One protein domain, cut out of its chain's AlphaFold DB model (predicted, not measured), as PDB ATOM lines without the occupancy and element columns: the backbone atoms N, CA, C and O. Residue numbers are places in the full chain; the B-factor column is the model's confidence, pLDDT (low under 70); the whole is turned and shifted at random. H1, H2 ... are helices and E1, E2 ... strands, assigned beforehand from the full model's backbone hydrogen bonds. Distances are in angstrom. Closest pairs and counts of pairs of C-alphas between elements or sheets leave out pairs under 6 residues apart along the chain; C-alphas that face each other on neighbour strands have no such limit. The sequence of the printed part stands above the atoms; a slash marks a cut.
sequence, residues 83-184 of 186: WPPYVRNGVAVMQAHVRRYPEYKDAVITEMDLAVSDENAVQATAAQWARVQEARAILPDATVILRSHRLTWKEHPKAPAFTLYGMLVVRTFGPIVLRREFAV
ATOM      1  N   TRP A  83     -40.024  19.224 -37.329       95.69
ATOM      2  CA  TRP A  83     -38.844  18.595 -36.754       95.69
ATOM      3  C   TRP A  83     -37.700  19.610 -36.693       95.69
ATOM      4  O   TRP A  83     -37.427  20.293 -37.684       95.69
ATOM      5  N   PRO A  84     -36.984  19.702 -35.559       94.50
ATOM      6  CA  PRO A  84     -35.908  20.668 -35.409       94.50
ATOM      7  C   PRO A  84     -34.801  20.399 -36.440       94.50
ATOM      8  O   PRO A  84     -34.326  19.261 -36.543       94.50
ATOM      9  N   PRO A  85     -34.353  21.414 -37.200       93.88
ATOM     10  CA  PRO A  85     -33.250  21.240 -38.130       93.88
ATOM     11  C   PRO A  85     -31.957  20.950 -37.365       93.88
ATOM     12  O   PRO A  85     -31.730  21.463 -36.266       93.88
ATOM     13  N   TYR A  86     -31.078  20.150 -37.962       91.94
ATOM     14  CA  TYR A  86     -29.728  19.992 -37.443       91.94
ATOM     15  C   TYR A  86     -28.936  21.279 -37.697       91.94
ATOM     16  O   TYR A  86     -28.664  21.650 -38.842       91.94
ATOM     17  N   VAL A  87     -28.564  21.975 -36.623       85.69
ATOM     18  CA  VAL A  87     -27.740  23.186 -36.693       85.69
ATOM     19  C   VAL A  87     -26.279  22.788 -36.520       85.69
ATOM     20  O   VAL A  87     -25.917  22.166 -35.527       85.69
ATOM     21  N   ARG A  88     -25.412  23.196 -37.453       78.19
ATOM     22  CA  ARG A  88     -23.951  23.051 -37.312       78.19
ATOM     23  C   ARG A  88     -23.399  24.062 -36.302       78.19
ATOM     24  O   ARG A  88     -22.651  24.962 -36.659       78.19
ATOM     25  N   ASN A  89     -23.753  23.920 -35.030       78.50
ATOM     26  CA  ASN A  89     -23.275  24.756 -33.923       78.50
ATOM     27  C   ASN A  89     -22.033  24.156 -33.232       78.50
ATOM     28  O   ASN A  89     -21.879  24.235 -32.012       78.50
ATOM     29  N   GLY A  90     -21.135  23.553 -34.021       84.56
ATOM     30  CA  GLY A  90     -20.041  22.721 -33.517       84.56
ATOM     31  C   GLY A  90     -19.068  23.447 -32.584       84.56
ATOM     32  O   GLY A  90     -18.591  22.837 -31.633       84.56
ATOM     33  N   VAL A  91     -18.817  24.746 -32.782       92.75
ATOM     34  CA  VAL A  91     -17.893  25.518 -31.927       92.75
ATOM     35  C   VAL A  91     -18.428  25.654 -30.504       92.75
ATOM     36  O   VAL A  91     -17.759  25.254 -29.554       92.75
ATOM     37  N   ALA A  92     -19.649  26.175 -30.348       92.31
ATOM     38  CA  ALA A  92     -20.249  26.396 -29.034       92.31
ATOM     39  C   ALA A  92     -20.399  25.078 -28.260       92.31
ATOM     40  O   ALA A  92     -20.092  25.009 -27.069       92.31
ATOM     41  N   VAL A  93     -20.816  24.020 -28.960       92.31
ATOM     42  CA  VAL A  93     -20.982  22.684 -28.384       92.31
ATOM     43  C   VAL A  93     -19.637  22.077 -27.980       92.31
ATOM     44  O   VAL A  93     -19.512  21.579 -26.861       92.31
ATOM     45  N   MET A  94     -18.617  22.152 -28.840       94.94
ATOM     46  CA  MET A  94     -17.280  21.639 -28.532       94.94
ATOM     47  C   MET A  94     -16.655  22.398 -27.360       94.94
ATOM     48  O   MET A  94     -16.136  21.776 -26.437       94.94
ATOM     49  N   GLN A  95     -16.761  23.728 -27.346       95.38
ATOM     50  CA  GLN A  95     -16.237  24.554 -26.262       95.38
ATOM     51  C   GLN A  95     -16.905  24.204 -24.928       95.38
ATOM     52  O   GLN A  95     -16.219  23.961 -23.936       95.38
ATOM     53  N   ALA A  96     -18.238  24.114 -24.895       95.31
ATOM     54  CA  ALA A  96     -18.962  23.683 -23.702       95.31
ATOM     55  C   ALA A  96     -18.584  22.252 -23.277       95.31
ATOM     56  O   ALA A  96     -18.515  21.956 -22.084       95.31
ATOM     57  N   HIS A  97     -18.314  21.358 -24.234       95.12
ATOM     58  CA  HIS A  97     -17.868  20.001 -23.948       95.12
ATOM     59  C   HIS A  97     -16.496  19.974 -23.266       95.12
ATOM     60  O   HIS A  97     -16.396  19.407 -22.178       95.12
ATOM     61  N   VAL A  98     -15.473  20.606 -23.851       96.12
ATOM     62  CA  VAL A  98     -14.104  20.541 -23.317       96.12
ATOM     63  C   VAL A  98     -13.955  21.288 -21.994       96.12
ATOM     64  O   VAL A  98     -13.223  20.830 -21.125       96.12
ATOM     65  N   ARG A  99     -14.718  22.365 -21.763       97.00
ATOM     66  CA  ARG A  99     -14.673  23.115 -20.495       97.00
ATOM     67  C   ARG A  99     -15.134  22.316 -19.271       97.00
ATOM     68  O   ARG A  99     -14.899  22.746 -18.146       97.00
ATOM     69  N   ARG A 100     -15.750  21.141 -19.461       96.44
ATOM     70  CA  ARG A 100     -16.046  20.192 -18.371       96.44
ATOM     71  C   ARG A 100     -14.794  19.528 -17.790       96.44
ATOM     72  O   ARG A 100     -14.871  18.937 -16.718       96.44
ATOM     73  N   TYR A 101     -13.662  19.613 -18.483       96.06
ATOM     74  CA  TYR A 101     -12.394  19.033 -18.061       96.06
ATOM     75  C   TYR A 101     -11.501  20.130 -17.457       96.06
ATOM     76  O   TYR A 101     -11.332  21.173 -18.093       96.06
ATOM     77  N   PRO A 102     -10.893  19.920 -16.270       95.25
ATOM     78  CA  PRO A 102     -10.113  20.957 -15.583       95.25
ATOM     79  C   PRO A 102      -8.992  21.580 -16.425       95.25
ATOM     80  O   PRO A 102      -8.755  22.780 -16.326       95.25
ATOM     81  N   GLU A 103      -8.345  20.780 -17.280       95.62
ATOM     82  CA  GLU A 103      -7.271  21.208 -18.190       95.62
ATOM     83  C   GLU A 103      -7.745  22.220 -19.250       95.62
ATOM     84  O   GLU A 103      -6.961  23.045 -19.707       95.62
ATOM     85  N   TYR A 104      -9.033  22.200 -19.607       96.25
ATOM     86  CA  TYR A 104      -9.611  23.007 -20.688       96.25
ATOM     87  C   TYR A 104     -10.715  23.955 -20.199       96.25
ATOM     88  O   TYR A 104     -11.502  24.449 -21.006       96.25
ATOM     89  N   LYS A 105     -10.804  24.226 -18.889       95.56
ATOM     90  CA  LYS A 105     -11.881  25.036 -18.279       95.56
ATOM     91  C   LYS A 105     -12.031  26.441 -18.891       95.56
ATOM     92  O   LYS A 105     -13.145  26.950 -18.991       95.56
ATOM     93  N   ASP A 106     -10.922  27.016 -19.358       95.56
ATOM     94  CA  ASP A 106     -10.850  28.352 -19.961       95.56
ATOM     95  C   ASP A 106     -10.710  28.293 -21.494       95.56
ATOM     96  O   ASP A 106     -10.439  29.306 -22.134       95.56
ATOM     97  N   ALA A 107     -10.895  27.114 -22.106       95.19
ATOM     98  CA  ALA A 107     -10.704  26.921 -23.540       95.19
ATOM     99  C   ALA A 107     -11.579  27.876 -24.356       95.19
ATOM    100  O   ALA A 107     -12.780  28.007 -24.104       95.19
ATOM    101  N   VAL A 108     -10.982  28.510 -25.358       95.50
ATOM    102  CA  VAL A 108     -11.674  29.301 -26.372       95.50
ATOM    103  C   VAL A 108     -11.438  28.597 -27.697       95.50
ATOM    104  O   VAL A 108     -10.293  28.419 -28.092       95.50
ATOM    105  N   ILE A 109     -12.513  28.153 -28.344       93.94
ATOM    106  CA  ILE A 109     -12.442  27.452 -29.628       93.94
ATOM    107  C   ILE A 109     -13.021  28.376 -30.690       93.94
ATOM    108  O   ILE A 109     -14.134  28.879 -30.531       93.94
ATOM    109  N   THR A 110     -12.291  28.583 -31.780       94.12
ATOM    110  CA  THR A 110     -12.798  29.278 -32.964       94.12
ATOM    111  C   THR A 110     -13.235  28.281 -34.037       94.12
ATOM    112  O   THR A 110     -12.941  27.085 -33.975       94.12
ATOM    113  N   GLU A 111     -13.928  28.762 -35.070       91.88
ATOM    114  CA  GLU A 111     -14.263  27.930 -36.234       91.88
ATOM    115  C   GLU A 111     -13.017  27.364 -36.928       91.88
ATOM    116  O   GLU A 111     -13.052  26.249 -37.452       91.88
ATOM    117  N   MET A 112     -11.899  28.099 -36.905       93.06
ATOM    118  CA  MET A 112     -10.644  27.653 -37.512       93.06
ATOM    119  C   MET A 112     -10.031  26.471 -36.757       93.06
ATOM    120  O   MET A 112      -9.451  25.583 -37.391       93.06
ATOM    121  N   ASP A 113     -10.239  26.398 -35.444       93.25
ATOM    122  CA  ASP A 113      -9.673  25.363 -34.572       93.25
ATOM    123  C   ASP A 113     -10.511  24.084 -34.563       93.25
ATOM    124  O   ASP A 113     -10.034  23.017 -34.168       93.25
ATOM    125  N   LEU A 114     -11.762  24.174 -35.018       94.50
ATOM    126  CA  LEU A 114     -12.681  23.051 -35.074       94.50
ATOM    127  C   LEU A 114     -12.407  22.182 -36.307       94.50
ATOM    128  O   LEU A 114     -12.381  22.648 -37.451       94.50
ATOM    129  N   ALA A 115     -12.237  20.884 -36.084       94.19
ATOM    130  CA  ALA A 115     -12.336  19.869 -37.123       94.19
ATOM    131  C   ALA A 115     -13.632  19.075 -36.932       94.19
ATOM    132  O   ALA A 115     -13.972  18.673 -35.821       94.19
ATOM    133  N   VAL A 116     -14.355  18.864 -38.032       94.25
ATOM    134  CA  VAL A 116     -15.589  18.075 -38.067       94.25
ATOM    135  C   VAL A 116     -15.389  16.926 -39.042       94.25
ATOM    136  O   VAL A 116     -15.088  17.159 -40.213       94.25
ATOM    137  N   SER A 117     -15.548  15.695 -38.562       93.81
ATOM    138  CA  SER A 117     -15.589  14.500 -39.404       93.81
ATOM    139  C   SER A 117     -16.985  13.892 -39.386       93.81
ATOM    140  O   SER A 117     -17.573  13.669 -38.327       93.81
ATOM    141  N   ASP A 118     -17.484  13.616 -40.580       94.25
ATOM    142  CA  ASP A 118     -18.874  13.307 -40.868       94.25
ATOM    143  C   ASP A 118     -18.999  11.876 -41.394       94.25
ATOM    144  O   ASP A 118     -18.523  11.574 -42.489       94.25
ATOM    145  N   GLU A 119     -19.712  11.015 -40.677       95.75
ATOM    146  CA  GLU A 119     -19.856   9.600 -41.034       95.75
ATOM    147  C   GLU A 119     -21.310   9.135 -40.914       95.75
ATOM    148  O   GLU A 119     -22.154   9.792 -40.300       95.75
ATOM    149  N   ASN A 120     -21.626   8.001 -41.541       97.19
ATOM    150  CA  ASN A 120     -22.878   7.308 -41.254       97.19
ATOM    151  C   ASN A 120     -22.715   6.578 -39.922       97.19
ATOM    152  O   ASN A 120     -21.749   5.838 -39.737       97.19
ATOM    153  N   ALA A 121     -23.667   6.765 -39.014       95.50
ATOM    154  CA  ALA A 121     -23.620   6.114 -37.719       95.50
ATOM    155  C   ALA A 121     -23.797   4.595 -37.881       95.50
ATOM    156  O   ALA A 121     -24.744   4.130 -38.515       95.50
ATOM    157  N   VAL A 122     -22.889   3.822 -37.283       94.31
ATOM    158  CA  VAL A 122     -22.949   2.346 -37.248       94.31
ATOM    159  C   VAL A 122     -23.700   1.810 -36.026       94.31
ATOM    160  O   VAL A 122     -23.980   0.618 -35.936       94.31
ATOM    161  N   GLN A 123     -24.021   2.691 -35.080       93.31
ATOM    162  CA  GLN A 123     -24.753   2.410 -33.851       93.31
ATOM    163  C   GLN A 123     -25.743   3.546 -33.592       93.31
ATOM    164  O   GLN A 123     -25.514   4.682 -34.009       93.31
ATOM    165  N   ALA A 124     -26.833   3.230 -32.900       95.44
ATOM    166  CA  ALA A 124     -27.871   4.177 -32.528       95.44
ATOM    167  C   ALA A 124     -28.392   3.841 -31.129       95.44
ATOM    168  O   ALA A 124     -28.525   2.665 -30.782       95.44
ATOM    169  N   THR A 125     -28.738   4.859 -30.344       96.69
ATOM    170  CA  THR A 125     -29.564   4.654 -29.147       96.69
ATOM    171  C   THR A 125     -30.982   4.238 -29.550       96.69
ATOM    172  O   THR A 125     -31.412   4.459 -30.686       96.69
ATOM    173  N   ALA A 126     -31.753   3.675 -28.615       97.12
ATOM    174  CA  ALA A 126     -33.152   3.320 -28.868       97.12
ATOM    175  C   ALA A 126     -33.982   4.529 -29.344       97.12
ATOM    176  O   ALA A 126     -34.771   4.407 -30.280       97.12
ATOM    177  N   ALA A 127     -33.755   5.710 -28.758       97.06
ATOM    178  CA  ALA A 127     -34.441   6.941 -29.143       97.06
ATOM    179  C   ALA A 127     -34.038   7.427 -30.549       97.06
ATOM    180  O   ALA A 127     -34.899   7.825 -31.335       97.06
ATOM    181  N   GLN A 128     -32.748   7.353 -30.895       97.44
ATOM    182  CA  GLN A 128     -32.257   7.689 -32.239       97.44
ATOM    183  C   GLN A 128     -32.823   6.734 -33.293       97.44
ATOM    184  O   GLN A 128     -33.258   7.168 -34.360       97.44
ATOM    185  N   TRP A 129     -32.867   5.437 -32.987       97.44
ATOM    186  CA  TRP A 129     -33.429   4.442 -33.891       97.44
ATOM    187  C   TRP A 129     -34.933   4.628 -34.094       97.44
ATOM    188  O   TRP A 129     -35.396   4.615 -35.233       97.44
ATOM    189  N   ALA A 130     -35.685   4.879 -33.019       97.56
ATOM    190  CA  ALA A 130     -37.111   5.182 -33.104       97.56
ATOM    191  C   ALA A 130     -37.375   6.395 -34.012       97.56
ATOM    192  O   ALA A 130     -38.237   6.328 -34.886       97.56
ATOM    193  N   ARG A 131     -36.567   7.459 -33.889       97.50
ATOM    194  CA  ARG A 131     -36.672   8.656 -34.737       97.50
ATOM    195  C   ARG A 131     -36.442   8.357 -36.224       97.50
ATOM    196  O   ARG A 131     -37.152   8.882 -37.077       97.50
ATOM    197  N   VAL A 132     -35.479   7.490 -36.540       97.81
ATOM    198  CA  VAL A 132     -35.228   7.034 -37.920       97.81
ATOM    199  C   VAL A 132     -36.418   6.247 -38.470       97.81
ATOM    200  O   VAL A 132     -36.793   6.437 -39.626       97.81
ATOM    201  N   GLN A 133     -37.016   5.365 -37.664       98.25
ATOM    202  CA  GLN A 133     -38.183   4.578 -38.078       98.25
ATOM    203  C   GLN A 133     -39.410   5.459 -38.317       98.25
ATOM    204  O   GLN A 133     -40.091   5.295 -39.325       98.25
ATOM    205  N   GLU A 134     -39.645   6.436 -37.444       98.00
ATOM    206  CA  GLU A 134     -40.716   7.419 -37.597       98.00
ATOM    207  C   GLU A 134     -40.575   8.199 -38.913       98.00
ATOM    208  O   GLU A 134     -41.519   8.273 -39.697       98.00
ATOM    209  N   ALA A 135     -39.372   8.686 -39.234       97.75
ATOM    210  CA  ALA A 135     -39.128   9.394 -40.491       97.75
ATOM    211  C   ALA A 135     -39.355   8.511 -41.727       97.75
ATOM    212  O   ALA A 135     -39.894   8.985 -42.726       97.75
ATOM    213  N   ARG A 136     -38.974   7.227 -41.665       98.25
ATOM    214  CA  ARG A 136     -39.231   6.256 -42.744       98.25
ATOM    215  C   ARG A 136     -40.718   5.967 -42.921       98.25
ATOM    216  O   ARG A 136     -41.153   5.761 -44.045       98.25
ATOM    217  N   ALA A 137     -41.490   5.956 -41.837       98.12
ATOM    218  CA  ALA A 137     -42.935   5.787 -41.912       98.12
ATOM    219  C   ALA A 137     -43.622   7.021 -42.526       98.12
ATOM    220  O   ALA A 137     -44.524   6.870 -43.344       98.12
ATOM    221  N   ILE A 138     -43.169   8.229 -42.171       97.88
ATOM    222  CA  ILE A 138     -43.707   9.493 -42.699       97.88
ATOM    223  C   ILE A 138     -43.324   9.698 -44.177       97.88
ATOM    224  O   ILE A 138     -44.131  10.188 -44.965       97.88
ATOM    225  N   LEU A 139     -42.098   9.331 -44.564       97.06
ATOM    226  CA  LEU A 139     -41.559   9.473 -45.921       97.06
ATOM    227  C   LEU A 139     -41.033   8.117 -46.437       97.06
ATOM    228  O   LEU A 139     -39.818   7.896 -46.451       97.06
ATOM    229  N   PRO A 140     -41.918   7.202 -46.876       95.56
ATOM    230  CA  PRO A 140     -41.538   5.836 -47.255       95.56
ATOM    231  C   PRO A 140     -40.652   5.752 -48.505       95.56
ATOM    232  O   PRO A 140     -39.975   4.749 -48.716       95.56
ATOM    233  N   ASP A 141     -40.634   6.797 -49.329       93.94
ATOM    234  CA  ASP A 141     -39.803   6.911 -50.528       93.94
ATOM    235  C   ASP A 141     -38.462   7.626 -50.274       93.94
ATOM    236  O   ASP A 141     -37.655   7.784 -51.194       93.94
ATOM    237  N   ALA A 142     -38.207   8.077 -49.042       97.19
ATOM    238  CA  ALA A 142     -36.972   8.756 -48.681       97.19
ATOM    239  C   ALA A 142     -35.880   7.781 -48.230       97.19
ATOM    240  O   ALA A 142     -36.106   6.828 -47.483       97.19
ATOM    241  N   THR A 143     -34.636   8.106 -48.575       98.12
ATOM    242  CA  THR A 143     -33.477   7.495 -47.927       98.12
ATOM    243  C   THR A 143     -33.221   8.221 -46.611       98.12
ATOM    244  O   THR A 143     -32.823   9.387 -46.607       98.12
ATOM    245  N   VAL A 144     -33.425   7.523 -45.494       98.12
ATOM    246  CA  VAL A 144     -33.196   8.041 -44.135       98.12
ATOM    247  C   VAL A 144     -31.942   7.409 -43.535       98.12
ATOM    248  O   VAL A 144     -31.867   6.181 -43.389       98.12
ATOM    249  N   ILE A 145     -30.973   8.255 -43.178       97.88
ATOM    250  CA  ILE A 145     -29.641   7.872 -42.697       97.88
ATOM    251  C   ILE A 145     -29.361   8.576 -41.367       97.88
ATOM    252  O   ILE A 145     -29.440   9.800 -41.284       97.88
ATOM    253  N   LEU A 146     -28.980   7.812 -40.341       98.06
ATOM    254  CA  LEU A 146     -28.413   8.377 -39.118       98.06
ATOM    255  C   LEU A 146     -26.942   8.739 -39.358       98.06
ATOM    256  O   LEU A 146     -26.165   7.937 -39.880       98.06
ATOM    257  N   ARG A 147     -26.568   9.953 -38.979       96.94
ATOM    258  CA  ARG A 147     -25.259  10.558 -39.195       96.94
ATOM    259  C   ARG A 147     -24.608  10.851 -37.856       96.94
ATOM    260  O   ARG A 147     -25.287  11.266 -36.919       96.94
ATOM    261  N   SER A 148     -23.302  10.645 -37.784       95.25
ATOM    262  CA  SER A 148     -22.472  11.056 -36.658       95.25
ATOM    263  C   SER A 148     -21.508  12.147 -37.107       95.25
ATOM    264  O   SER A 148     -20.794  11.984 -38.100       95.25
ATOM    265  N   HIS A 149     -21.470  13.235 -36.349       95.00
ATOM    266  CA  HIS A 149     -20.603  14.385 -36.557       95.00
ATOM    267  C   HIS A 149     -19.635  14.458 -35.388       95.00
ATOM    268  O   HIS A 149     -19.990  14.878 -34.285       95.00
ATOM    269  N   ARG A 150     -18.408  14.002 -35.617       94.62
ATOM    270  CA  ARG A 150     -17.368  14.017 -34.597       94.62
ATOM    271  C   ARG A 150     -16.600  15.328 -34.678       94.62
ATOM    272  O   ARG A 150     -16.027  15.663 -35.711       94.62
ATOM    273  N   LEU A 151     -16.604  16.048 -33.571       95.44
ATOM    274  CA  LEU A 151     -15.934  17.315 -33.347       95.44
ATOM    275  C   LEU A 151     -14.610  17.063 -32.629       95.44
ATOM    276  O   LEU A 151     -14.565  16.373 -31.606       95.44
ATOM    277  N   THR A 152     -13.534  17.635 -33.154       96.44
ATOM    278  CA  THR A 152     -12.209  17.617 -32.532       96.44
ATOM    279  C   THR A 152     -11.595  19.013 -32.540       96.44
ATOM    280  O   THR A 152     -11.931  19.856 -33.375       96.44
ATOM    281  N   TRP A 153     -10.697  19.266 -31.587       96.19
ATOM    282  CA  TRP A 153      -9.939  20.511 -31.504       96.19
ATOM    283  C   TRP A 153      -8.561  20.298 -32.134       96.19
ATOM    284  O   TRP A 153      -7.765  19.505 -31.636       96.19
ATOM    285  N   LYS A 154      -8.290  20.976 -33.254       95.31
ATOM    286  CA  LYS A 154      -7.065  20.792 -34.050       95.31
ATOM    287  C   LYS A 154      -5.797  21.082 -33.254       95.31
ATOM    288  O   LYS A 154      -4.852  20.305 -33.323       95.31
ATOM    289  N   GLU A 155      -5.791  22.183 -32.505       91.38
ATOM    290  CA  GLU A 155      -4.615  22.632 -31.751       91.38
ATOM    291  C   GLU A 155      -4.354  21.779 -30.502       91.38
ATOM    292  O   GLU A 155      -3.215  21.649 -30.059       91.38
ATOM    293  N   HIS A 156      -5.393  21.120 -29.981       92.69
ATOM    294  CA  HIS A 156      -5.303  20.228 -28.829       92.69
ATOM    295  C   HIS A 156      -5.839  18.834 -29.185       92.69
ATOM    296  O   HIS A 156      -6.926  18.453 -28.750       92.69
ATOM    297  N   PRO A 157      -5.070  18.009 -29.921       90.31
ATOM    298  CA  PRO A 157      -5.527  16.697 -30.391       90.31
ATOM    299  C   PRO A 157      -5.782  15.683 -29.263       90.31
ATOM    300  O   PRO A 157      -6.382  14.638 -29.501       90.31
ATOM    301  N   LYS A 158      -5.317  15.976 -28.041       92.19
ATOM    302  CA  LYS A 158      -5.600  15.188 -26.832       92.19
ATOM    303  C   LYS A 158      -6.895  15.606 -26.128       92.19
ATOM    304  O   LYS A 158      -7.350  14.873 -25.253       92.19
ATOM    305  N   ALA A 159      -7.484  16.746 -26.499       94.50
ATOM    306  CA  ALA A 159      -8.749  17.179 -25.931       94.50
ATOM    307  C   ALA A 159      -9.854  16.158 -26.268       94.50
ATOM    308  O   ALA A 159      -9.892  15.636 -27.389       94.50
ATOM    309  N   PRO A 160     -10.766  15.870 -25.325       95.69
ATOM    310  CA  PRO A 160     -11.887  14.969 -25.550       95.69
ATOM    311  C   PRO A 160     -12.704  15.372 -26.780       95.69
ATOM    312  O   PRO A 160     -13.154  16.510 -26.905       95.69
ATOM    313  N   ALA A 161     -12.869  14.424 -27.702       95.44
ATOM    314  CA  ALA A 161     -13.711  14.599 -28.878       95.44
ATOM    315  C   ALA A 161     -15.191  14.527 -28.487       95.44
ATOM    316  O   ALA A 161     -15.566  13.744 -27.612       95.44
ATOM    317  N   PHE A 162     -16.035  15.266 -29.200       93.88
ATOM    318  CA  PHE A 162     -17.479  15.236 -28.992       93.88
ATOM    319  C   PHE A 162     -18.199  14.720 -30.233       93.88
ATOM    320  O   PHE A 162     -17.895  15.158 -31.336       93.88
ATOM    321  N   THR A 163     -19.161  13.814 -30.074       92.88
ATOM    322  CA  THR A 163     -19.953  13.297 -31.198       92.88
ATOM    323  C   THR A 163     -21.386  13.778 -31.076       92.88
ATOM    324  O   THR A 163     -22.049  13.513 -30.079       92.88
ATOM    325  N   LEU A 164     -21.852  14.463 -32.116       92.69
ATOM    326  CA  LEU A 164     -23.250  14.815 -32.321       92.69
ATOM    327  C   LEU A 164     -23.891  13.834 -33.293       92.69
ATOM    328  O   LEU A 164     -23.230  13.339 -34.206       92.69
ATOM    329  N   TYR A 165     -25.193  13.624 -33.149       94.25
ATOM    330  CA  TYR A 165     -25.976  12.867 -34.120       94.25
ATOM    331  C   TYR A 165     -26.988  13.753 -34.847       94.25
ATOM    332  O   TYR A 165     -27.589  14.652 -34.251       94.25
ATOM    333  N   GLY A 166     -27.189  13.452 -36.130       96.00
ATOM    334  CA  GLY A 166     -28.198  14.050 -37.002       96.00
ATOM    335  C   GLY A 166     -28.867  12.981 -37.866       96.00
ATOM    336  O   GLY A 166     -28.321  11.899 -38.074       96.00
ATOM    337  N   MET A 167     -30.070  13.250 -38.365       97.44
ATOM    338  CA  MET A 167     -30.771  12.365 -39.295       97.44
ATOM    339  C   MET A 167     -30.875  13.034 -40.660       97.44
ATOM    340  O   MET A 167     -31.648  13.975 -40.847       97.44
ATOM    341  N   LEU A 168     -30.111  12.523 -41.620       97.88
ATOM    342  CA  LEU A 168     -30.137  12.962 -43.007       97.88
ATOM    343  C   LEU A 168     -31.265  12.249 -43.754       97.88
ATOM    344  O   LEU A 168     -31.254  11.028 -43.910       97.88
ATOM    345  N   VAL A 169     -32.206  13.034 -44.265       98.19
ATOM    346  CA  VAL A 169     -33.300  12.578 -45.120       98.19
ATOM    347  C   VAL A 169     -33.026  13.052 -46.542       98.19
ATOM    348  O   VAL A 169     -32.846  14.246 -46.801       98.19
ATOM    349  N   VAL A 170     -32.973  12.106 -47.472       98.12
ATOM    350  CA  VAL A 170     -32.715  12.351 -48.892       98.12
ATOM    351  C   VAL A 170     -33.930  11.922 -49.701       98.12
ATOM    352  O   VAL A 170     -34.386  10.789 -49.575       98.12
ATOM    353  N   ARG A 171     -34.422  12.809 -50.568       96.81
ATOM    354  CA  ARG A 171     -35.472  12.502 -51.550       96.81
ATOM    355  C   ARG A 171     -35.018  12.902 -52.943       96.81
ATOM    356  O   ARG A 171     -34.210  13.820 -53.108       96.81
ATOM    357  N   THR A 172     -35.543  12.218 -53.950       94.75
ATOM    358  CA  THR A 172     -35.311  12.561 -55.354       94.75
ATOM    359  C   THR A 172     -36.602  13.012 -56.009       94.75
ATOM    360  O   THR A 172     -37.626  12.350 -55.878       94.75
ATOM    361  N   PHE A 173     -36.539  14.117 -56.743       92.94
ATOM    362  CA  PHE A 173     -37.611  14.599 -57.605       92.94
ATOM    363  C   PHE A 173     -37.064  14.670 -59.033       92.94
ATOM    364  O   PHE A 173     -36.293  15.571 -59.378       92.94
ATOM    365  N   GLY A 174     -37.343  13.633 -59.826       90.56
ATOM    366  CA  GLY A 174     -36.633  13.395 -61.084       90.56
ATOM    367  C   GLY A 174     -35.103  13.353 -60.869       90.56
ATOM    368  O   GLY A 174     -34.629  12.625 -59.996       90.56
ATOM    369  N   PRO A 175     -34.299  14.143 -61.608       92.12
ATOM    370  CA  PRO A 175     -32.845  14.211 -61.452       92.12
ATOM    371  C   PRO A 175     -32.385  15.092 -60.274       92.12
ATOM    372  O   PRO A 175     -31.176  15.243 -60.052       92.12
ATOM    373  N   ILE A 176     -33.303  15.733 -59.546       94.31
ATOM    374  CA  ILE A 176     -32.990  16.653 -58.452       94.31
ATOM    375  C   ILE A 176     -32.918  15.861 -57.150       94.31
ATOM    376  O   ILE A 176     -33.902  15.285 -56.698       94.31
ATOM    377  N   VAL A 177     -31.741  15.860 -56.525       95.31
ATOM    378  CA  VAL A 177     -31.542  15.273 -55.196       95.31
ATOM    379  C   VAL A 177     -31.699  16.371 -54.150       95.31
ATOM    380  O   VAL A 177     -30.940  17.345 -54.155       95.31
ATOM    381  N   LEU A 178     -32.654  16.190 -53.245       96.56
ATOM    382  CA  LEU A 178     -32.971  17.096 -52.148       96.56
ATOM    383  C   LEU A 178     -32.544  16.448 -50.833       96.56
ATOM    384  O   LEU A 178     -32.658  15.234 -50.660       96.56
ATOM    385  N   ARG A 179     -32.007  17.253 -49.917       96.25
ATOM    386  CA  ARG A 179     -31.464  16.778 -48.642       96.25
ATOM    387  C   ARG A 179     -31.848  17.737 -47.529       96.25
ATOM    388  O   ARG A 179     -31.653  18.938 -47.695       96.25
ATOM    389  N   ARG A 180     -32.312  17.200 -46.404       96.62
ATOM    390  CA  ARG A 180     -32.414  17.921 -45.132       96.62
ATOM    391  C   ARG A 180     -31.897  17.056 -44.004       96.62
ATOM    392  O   ARG A 180     -32.038  15.839 -44.036       96.62
ATOM    393  N   GLU A 181     -31.260  17.700 -43.041       96.88
ATOM    394  CA  GLU A 181     -30.735  17.044 -41.854       96.88
ATOM    395  C   GLU A 181     -31.472  17.597 -40.638       96.88
ATOM    396  O   GLU A 181     -31.595  18.812 -40.475       96.88
ATOM    397  N   PHE A 182     -31.997  16.692 -39.821       96.94
ATOM    398  CA  PHE A 182     -32.794  17.008 -38.642       96.94
ATOM    399  C   PHE A 182     -32.037  16.605 -37.383       96.94
ATOM    400  O   PHE A 182     -31.305  15.610 -37.379       96.94
ATOM    401  N   ALA A 183     -32.209  17.373 -36.314       94.81
ATOM    402  CA  ALA A 183     -31.668  17.010 -35.019       94.81
ATOM    403  C   ALA A 183     -32.365  15.744 -34.500       94.81
ATOM    404  O   ALA A 183     -33.570  15.548 -34.678       94.81
ATOM    405  N   VAL A 184     -31.592  14.886 -33.838       94.62
ATOM    406  CA  VAL A 184     -32.093  13.692 -33.151       94.62
ATOM    407  C   VAL A 184     -31.804  13.791 -31.654       94.62
ATOM    408  O   VAL A 184     -30.925  14.566 -31.255       94.62
TER     409      VAL A 184
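This is residues 83 to 184 of the 186 residues of an uncharacterized protein of Acidobacteria bacterium (UniProt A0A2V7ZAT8). A curled, strongly twisted sheet of four strands has helices over both faces, H1 near the end of E2 and H2 near its beginning. The 102 printed residues have two named helices and four named strands, H1 E1 H2 E2 E3 E4. The sheet, E1 E2 E3 E4, is antiparallel; the class is mixed. The whole is loose, radius of gyration of the C-alphas 16.0 A, spanning 49 by 31 by 22 A.

H1, residues 90 to 98, begins at C-alpha 90 (-20.041, 22.721, -33.517). E1 is residues 114 to 120, H2 126 to 138, E2 143 to 153, 31.5 A long, and E3 162 to 173, 35.0 A. E4, residues 176 to 183, ends at C-alpha 183 (-31.668, 17.010, -35.019).

The hairpins E2 and E3, with N 145 and O 168 within hydrogen-bond range at 2.9 A, and E3 and E4, with N 169 and O 180 at 2.8 A, make a meander, each strand the antiparallel neighbour of the one before. E1 neighbours E2 (N 117 to O 150, 2.9 A). In three layers, helices on both faces, H1 lies over E2, closest C-alphas Met 94 and Leu 151, 6.6 A; H2 lies over E2 and E3, closest to E2 at Arg 136 and Val 144, 6.4 A. In H1 and H2 every O i to N i+4 pair is within hydrogen-bond range.

The farthest C-alphas, Pro 102 and Gly 174, are 53.2 A apart. The printed part has no cut; H1 to E1 is a long link. No printed residue is under 70 in pLDDT.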